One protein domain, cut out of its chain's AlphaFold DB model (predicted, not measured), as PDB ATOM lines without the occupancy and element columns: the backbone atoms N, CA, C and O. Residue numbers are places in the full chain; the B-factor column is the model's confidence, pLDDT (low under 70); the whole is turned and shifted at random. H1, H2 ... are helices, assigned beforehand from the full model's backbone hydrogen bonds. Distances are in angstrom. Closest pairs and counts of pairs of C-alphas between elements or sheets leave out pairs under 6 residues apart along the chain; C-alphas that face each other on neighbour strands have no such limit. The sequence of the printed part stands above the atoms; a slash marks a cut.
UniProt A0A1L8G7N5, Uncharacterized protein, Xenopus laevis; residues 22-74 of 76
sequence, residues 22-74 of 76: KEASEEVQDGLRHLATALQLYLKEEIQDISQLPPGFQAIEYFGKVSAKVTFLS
ATOM      1  N   LYS A  22     -46.325   1.468  24.816       82.88
ATOM      2  CA  LYS A  22     -46.635   0.833  23.528       82.88
ATOM      3  C   LYS A  22     -47.556  -0.380  23.674       82.88
ATOM      4  O   LYS A  22     -48.235  -0.725  22.716       82.88
ATOM      5  N   GLU A  23     -47.557  -1.012  24.845       85.62
ATOM      6  CA  GLU A  23     -48.393  -2.169  25.181       85.62
ATOM      7  C   GLU A  23     -49.703  -1.752  25.873       85.62
ATOM      8  O   GLU A  23     -50.622  -2.560  25.988       85.62
ATOM      9  N   ALA A  24     -49.810  -0.495  26.321       83.44
ATOM     10  CA  ALA A  24     -51.018   0.046  26.930       83.44
ATOM     11  C   ALA A  24     -52.158   0.180  25.907       83.44
ATOM     12  O   ALA A  24     -51.918   0.403  24.717       83.44
ATOM     13  N   SER A  25     -53.408   0.096  26.381       87.69
ATOM     14  CA  SER A  25     -54.592   0.303  25.539       87.69
ATOM     15  C   SER A  25     -54.606   1.705  24.921       87.69
ATOM     16  O   SER A  25     -54.051   2.650  25.487       87.69
ATOM     17  N   GLU A  26     -55.266   1.859  23.769       88.69
ATOM     18  CA  GLU A  26     -55.363   3.157  23.086       88.69
ATOM     19  C   GLU A  26     -55.949   4.246  23.991       88.69
ATOM     20  O   GLU A  26     -55.422   5.355  24.017       88.69
ATOM     21  N   GLU A  27     -56.964   3.910  24.792       88.12
ATOM     22  CA  GLU A  27     -57.578   4.818  25.769       88.12
ATOM     23  C   GLU A  27     -56.563   5.332  26.801       88.12
ATOM     24  O   GLU A  27     -56.474   6.534  27.052       88.12
ATOM     25  N   VAL A  28     -55.742   4.439  27.365       85.50
ATOM     26  CA  VAL A  28     -54.709   4.823  28.337       85.50
ATOM     27  C   VAL A  28     -53.639   5.674  27.663       85.50
ATOM     28  O   VAL A  28     -53.235   6.699  28.211       85.50
ATOM     29  N   GLN A  29     -53.193   5.304  26.460       87.56
ATOM     30  CA  GLN A  29     -52.208   6.101  25.731       87.56
ATOM     31  C   GLN A  29     -52.726   7.505  25.397       87.56
ATOM     32  O   GLN A  29     -51.963   8.471  25.463       87.56
ATOM     33  N   ASP A  30     -54.000   7.623  25.028       91.06
ATOM     34  CA  ASP A  30     -54.636   8.898  24.723       91.06
ATOM     35  C   ASP A  30     -54.779   9.771  25.979       91.06
ATOM     36  O   ASP A  30     -54.389  10.941  25.977       91.06
ATOM     37  N   GLY A  31     -55.188   9.183  27.108       89.62
ATOM     38  CA  GLY A  31     -55.174   9.854  28.410       89.62
ATOM     39  C   GLY A  31     -53.781  10.375  28.793       89.62
ATOM     40  O   GLY A  31     -53.628  11.538  29.174       89.62
ATOM     41  N   LEU A  32     -52.739   9.555  28.618       89.69
ATOM     42  CA  LEU A  32     -51.349   9.946  28.882       89.69
ATOM     43  C   LEU A  32     -50.861  11.061  27.940       89.69
ATOM     44  O   LEU A  32     -50.100  11.933  28.366       89.69
ATOM     45  N   ARG A  33     -51.307  11.083  26.676       90.50
ATOM     46  CA  ARG A  33     -51.028  12.178  25.726       90.50
ATOM     47  C   ARG A  33     -51.679  13.491  26.155       90.50
ATOM     48  O   ARG A  33     -51.029  14.539  26.089       90.50
ATOM     49  N   HIS A  34     -52.920  13.442  26.631       92.19
ATOM     50  CA  HIS A  34     -53.606  14.617  27.166       92.19
ATOM     51  C   HIS A  34     -52.891  15.172  28.403       92.19
ATOM     52  O   HIS A  34     -52.611  16.369  28.464       92.19
ATOM     53  N   LEU A  35     -52.500  14.301  29.336       91.06
ATOM     54  CA  LEU A  35     -51.693  14.666  30.505       91.06
ATOM     55  C   LEU A  35     -50.340  15.275  30.111       91.06
ATOM     56  O   LEU A  35     -49.950  16.303  30.662       91.06
ATOM     57  N   ALA A  36     -49.639  14.691  29.134       89.31
ATOM     58  CA  ALA A  36     -48.378  15.229  28.620       89.31
ATOM     59  C   ALA A  36     -48.550  16.635  28.037       89.31
ATOM     60  O   ALA A  36     -47.742  17.517  28.320       89.31
ATOM     61  N   THR A  37     -49.622  16.859  27.279       88.44
ATOM     62  CA  THR A  37     -49.947  18.175  26.714       88.44
ATOM     63  C   THR A  37     -50.256  19.192  27.809       88.44
ATOM     64  O   THR A  37     -49.708  20.292  27.794       88.44
ATOM     65  N   ALA A  38     -51.086  18.824  28.788       90.12
ATOM     66  CA  ALA A  38     -51.417  19.689  29.916       90.12
ATOM     67  C   ALA A  38     -50.162  20.067  30.712       90.12
ATOM     68  O   ALA A  38     -49.922  21.247  30.955       90.12
ATOM     69  N   LEU A  39     -49.314  19.088  31.042       88.44
ATOM     70  CA  LEU A  39     -48.057  19.344  31.740       88.44
ATOM     71  C   LEU A  39     -47.153  20.278  30.932       88.44
ATOM     72  O   LEU A  39     -46.602  21.212  31.495       88.44
ATOM     73  N   GLN A  40     -47.028  20.087  29.618       83.25
ATOM     74  CA  GLN A  40     -46.247  20.998  28.775       83.25
ATOM     75  C   GLN A  40     -46.774  22.439  28.808       83.25
ATOM     76  O   GLN A  40     -45.969  23.365  28.757       83.25
ATOM     77  N   LEU A  41     -48.092  22.644  28.884       85.06
ATOM     78  CA  LEU A  41     -48.678  23.980  29.020       85.06
ATOM     79  C   LEU A  41     -48.319  24.606  30.372       85.06
ATOM     80  O   LEU A  41     -47.818  25.726  30.392       85.06
ATOM     81  N   TYR A  42     -48.467  23.859  31.469       86.81
ATOM     82  CA  TYR A  42     -48.063  24.320  32.803       86.81
ATOM     83  C   TYR A  42     -46.567  24.633  32.884       86.81
ATOM     84  O   TYR A  42     -46.168  25.676  33.389       86.81
ATOM     85  N   LEU A  43     -45.722  23.752  32.345       83.69
ATOM     86  CA  LEU A  43     -44.275  23.940  32.359       83.69
ATOM     87  C   LEU A  43     -43.834  25.130  31.505       83.69
ATOM     88  O   LEU A  43     -42.829  25.742  31.827       83.69
ATOM     89  N   LYS A  44     -44.559  25.488  30.438       79.56
ATOM     90  CA  LYS A  44     -44.266  26.712  29.672       79.56
ATOM     91  C   LYS A  44     -44.508  27.987  30.477       79.56
ATOM     92  O   LYS A  44     -43.857  28.990  30.202       79.56
ATOM     93  N   GLU A  45     -45.447  27.960  31.417       80.50
ATOM     94  CA  GLU A  45     -45.716  29.091  32.308       80.50
ATOM     95  C   GLU A  45     -44.734  29.123  33.488       80.50
ATOM     96  O   GLU A  45     -44.241  30.193  33.841       80.50
ATOM     97  N   GLU A  46     -44.403  27.956  34.051       80.00
ATOM     98  CA  GLU A  46     -43.601  27.839  35.277       80.00
ATOM     99  C   GLU A  46     -42.083  27.758  35.020       80.00
ATOM    100  O   GLU A  46     -41.278  28.298  35.778       80.00
ATOM    101  N   ILE A  47     -41.662  27.101  33.936       75.81
ATOM    102  CA  ILE A  47     -40.255  26.875  33.590       75.81
ATOM    103  C   ILE A  47     -39.872  27.765  32.406       75.81
ATOM    104  O   ILE A  47     -40.082  27.430  31.241       75.81
ATOM    105  N   GLN A  48     -39.230  28.893  32.709       69.25
ATOM    106  CA  GLN A  48     -38.634  29.762  31.686       69.25
ATOM    107  C   GLN A  48     -37.351  29.174  31.078       69.25
ATOM    108  O   GLN A  48     -36.987  29.528  29.956       69.25
ATOM    109  N   ASP A  49     -36.672  28.276  31.801       74.75
ATOM    110  CA  ASP A  49     -35.433  27.638  31.360       74.75
ATOM    111  C   ASP A  49     -35.583  26.119  31.253       74.75
ATOM    112  O   ASP A  49     -35.558  25.376  32.235       74.75
ATOM    113  N   ILE A  50     -35.688  25.667  30.009       68.69
ATOM    114  CA  ILE A  50     -35.791  24.266  29.595       68.69
ATOM    115  C   ILE A  50     -34.613  23.411  30.098       68.69
ATOM    116  O   ILE A  50     -34.747  22.192  30.167       68.69
ATOM    117  N   SER A  51     -33.480  24.024  30.471       74.69
ATOM    118  CA  SER A  51     -32.326  23.329  31.058       74.69
ATOM    119  C   SER A  51     -32.611  22.725  32.438       74.69
ATOM    120  O   SER A  51     -31.904  21.815  32.868       74.69
ATOM    121  N   GLN A  52     -33.671  23.189  33.112       78.56
ATOM    122  CA  GLN A  52     -34.142  22.620  34.375       78.56
ATOM    123  C   GLN A  52     -34.828  21.261  34.192       78.56
ATOM    124  O   GLN A  52     -35.014  20.528  35.166       78.56
ATOM    125  N   LEU A  53     -35.218  20.912  32.962       78.69
ATOM    126  CA  LEU A  53     -35.770  19.598  32.674       78.69
ATOM    127  C   LEU A  53     -34.648  18.563  32.527       78.69
ATOM    128  O   LEU A  53     -33.585  18.870  31.982       78.69
ATOM    129  N   PRO A  54     -34.884  17.312  32.960       80.19
ATOM    130  CA  PRO A  54     -33.949  16.227  32.712       80.19
ATOM    131  C   PRO A  54     -33.576  16.130  31.220       80.19
ATOM    132  O   PRO A  54     -34.443  16.303  30.356       80.19
ATOM    133  N   PRO A  55     -32.313  15.817  30.880       74.81
ATOM    134  CA  PRO A  55     -31.910  15.614  29.494       74.81
ATOM    135  C   PRO A  55     -32.784  14.550  28.820       74.81
ATOM    136  O   PRO A  55     -32.948  13.452  29.348       74.81
ATOM    137  N   GLY A  56     -33.352  14.872  27.655       75.00
ATOM    138  CA  GLY A  56     -34.247  13.959  26.938       75.00
ATOM    139  C   GLY A  56     -35.624  13.785  27.587       75.00
ATOM    140  O   GLY A  56     -36.277  12.776  27.343       75.00
ATOM    141  N   PHE A  57     -36.075  14.738  28.412       81.06
ATOM    142  CA  PHE A  57     -37.383  14.686  29.061       81.06
ATOM    143  C   PHE A  57     -38.526  14.446  28.061       81.06
ATOM    144  O   PHE A  57     -38.834  15.285  27.214       81.06
ATOM    145  N   GLN A  58     -39.204  13.308  28.219       84.69
ATOM    146  CA  GLN A  58     -40.428  12.970  27.502       84.69
ATOM    147  C   GLN A  58     -41.551  12.730  28.511       84.69
ATOM    148  O   GLN A  58     -41.674  11.636  29.059       84.69
ATOM    149  N   ALA A  59     -42.385  13.745  28.754       84.94
ATOM    150  CA  ALA A  59     -43.465  13.698  29.750       84.94
ATOM    151  C   ALA A  59     -44.331  12.431  29.653       84.94
ATOM    152  O   ALA A  59     -44.628  11.803  30.664       84.94
ATOM    153  N   ILE A  60     -44.677  12.020  28.429       86.19
ATOM    154  CA  ILE A  60     -45.466  10.809  28.193       86.19
ATOM    155  C   ILE A  60     -44.759   9.553  28.720       86.19
ATOM    156  O   ILE A  60     -45.394   8.724  29.360       86.19
ATOM    157  N   GLU A  61     -43.445   9.444  28.515       86.56
ATOM    158  CA  GLU A  61     -42.625   8.318  28.958       86.56
ATOM    159  C   GLU A  61     -42.565   8.249  30.486       86.56
ATOM    160  O   GLU A  61     -42.760   7.180  31.064       86.56
ATOM    161  N   TYR A  62     -42.377   9.401  31.134       87.31
ATOM    162  CA  TYR A  62     -42.419   9.518  32.589       87.31
ATOM    163  C   TYR A  62     -43.787   9.141  33.153       87.31
ATOM    164  O   TYR A  62     -43.850   8.392  34.127       87.31
ATOM    165  N   PHE A  63     -44.876   9.591  32.526       87.69
ATOM    166  CA  PHE A  63     -46.208   9.195  32.961       87.69
ATOM    167  C   PHE A  63     -46.428   7.691  32.825       87.69
ATOM    168  O   PHE A  63     -46.889   7.085  33.782       87.69
ATOM    169  N   GLY A  64     -46.015   7.056  31.725       86.12
ATOM    170  CA  GLY A  64     -46.111   5.597  31.606       86.12
ATOM    171  C   GLY A  64     -45.323   4.850  32.683       86.12
ATOM    172  O   GLY A  64     -45.855   3.932  33.304       86.12
ATOM    173  N   LYS A  65     -44.086   5.283  32.972       87.62
ATOM    174  CA  LYS A  65     -43.247   4.695  34.035       87.62
ATOM    175  C   LYS A  65     -43.908   4.802  35.415       87.62
ATOM    176  O   LYS A  65     -43.937   3.825  36.164       87.62
ATOM    177  N   VAL A  66     -44.462   5.971  35.746       84.19
ATOM    178  CA  VAL A  66     -45.153   6.203  37.026       84.19
ATOM    179  C   VAL A  66     -46.468   5.430  37.085       84.19
ATOM    180  O   VAL A  66     -46.723   4.759  38.082       84.19
ATOM    181  N   SER A  67     -47.280   5.466  36.028       81.00
ATOM    182  CA  SER A  67     -48.562   4.761  35.957       81.00
ATOM    183  C   SER A  67     -48.391   3.255  36.115       81.00
ATOM    184  O   SER A  67     -49.080   2.669  36.943       81.00
ATOM    185  N   ALA A  68     -47.428   2.646  35.413       75.44
ATOM    186  CA  ALA A  68     -47.124   1.226  35.564       75.44
ATOM    187  C   ALA A  68     -46.806   0.889  37.028       75.44
ATOM    188  O   ALA A  68     -47.385  -0.042  37.583       75.44
ATOM    189  N   LYS A  69     -45.961   1.690  37.698       70.44
ATOM    190  CA  LYS A  69     -45.597   1.469  39.107       70.44
ATOM    191  C   LYS A  69     -46.759   1.679  40.082       70.44
ATOM    192  O   LYS A  69     -46.898   0.894  41.016       70.44
ATOM    193  N   VAL A  70     -47.586   2.704  39.876       64.06
ATOM    194  CA  VAL A  70     -48.761   2.984  40.719       64.06
ATOM    195  C   VAL A  70     -49.768   1.836  40.640       64.06
ATOM    196  O   VAL A  70     -50.295   1.429  41.672       64.06
ATOM    197  N   THR A  71     -49.967   1.241  39.460       57.44
ATOM    198  CA  THR A  71     -50.819   0.053  39.307       57.44
ATOM    199  C   THR A  71     -50.290  -1.154  40.090       57.44
ATOM    200  O   THR A  71     -51.099  -1.908  40.609       57.44
ATOM    201  N   PHE A  72     -48.971  -1.319  40.268       53.50
ATOM    202  CA  PHE A  72     -48.419  -2.384  41.126       53.50
ATOM    203  C   PHE A  72     -48.600  -2.135  42.635       53.50
ATOM    204  O   PHE A  72     -48.543  -3.087  43.410       53.50
ATOM    205  N   LEU A  73     -48.782  -0.883  43.076       52.28
ATOM    206  CA  LEU A  73     -49.025  -0.549  44.491       52.28
ATOM    207  C   LEU A  73     -50.509  -0.643  44.872       52.28
ATOM    208  O   LEU A  73     -50.833  -0.868  46.039       52.28
ATOM    209  N   SER A  74     -51.404  -0.511  43.894       43.97
ATOM    210  CA  SER A  74     -52.803  -0.908  44.025       43.97
ATOM    211  C   SER A  74     -52.893  -2.429  43.881       43.97
ATOM    212  O   SER A  74     -52.973  -2.949  42.773       43.97
TER     213      SER A  74
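What this domain is: This is residues 22 to 74 of the 76 residues of an uncharacterized protein of Xenopus laevis (UniProt A0A1L8G7N5). A long helix, H1, is joined by a wide loop to a shorter helix, H2, which turns back and packs with its first residues, 59 to 64, on the middle of H1, then slants away from it. H1 runs on past this contact both ways, and the ends stick out: residues 44 to 52, of which 44 to 46 belong to H1, at one end of the whole, and residues 69 to 74, of which 69 to 73 belong to H2, at the other. The printed part has 53 residues with two named helices, H1 then H2, and no named strand; its class is all helix. It is loose, with a radius of gyration of the C-alphas of 12.5 A, and elongated, spanning 34 by 19 by 19 A.

Where its parts are: The printed part begins at Lys 22, with its C-alpha at (-46.635, 0.833, 23.528). H1 holds residues 26 to 46, from C-alpha 26 at (-55.363, 3.157, 23.086), and is 29.9 A long from first to last C-alpha. H2 holds residues 59 to 73, is 21.2 A long, and ends with C-alpha 73 at (-49.025, -0.549, 44.491).

How they stand to each other: H1 and H2 touch, and their closest C-alphas, those of Ala 36 and Ala 59, are 5.3 A apart. H1 touches H2 with residues 32 to 40 alone, and H2 touches H1 with residues 59 to 64 alone. They run opposite ways at a steep tilt of 59 degrees. In both helices every O i to N i+4 pair is within hydrogen-bond range.

The domain as a whole: The two C-alphas farthest apart, those of Gln 48 and Ser 74, are 36.0 A apart. The printed part has no cut. The link from H1 to H2, residues 47 to 58, is long. The mean pLDDT of the printed part is 80.6; residues 48, 50 and 70 to 74 are under 70.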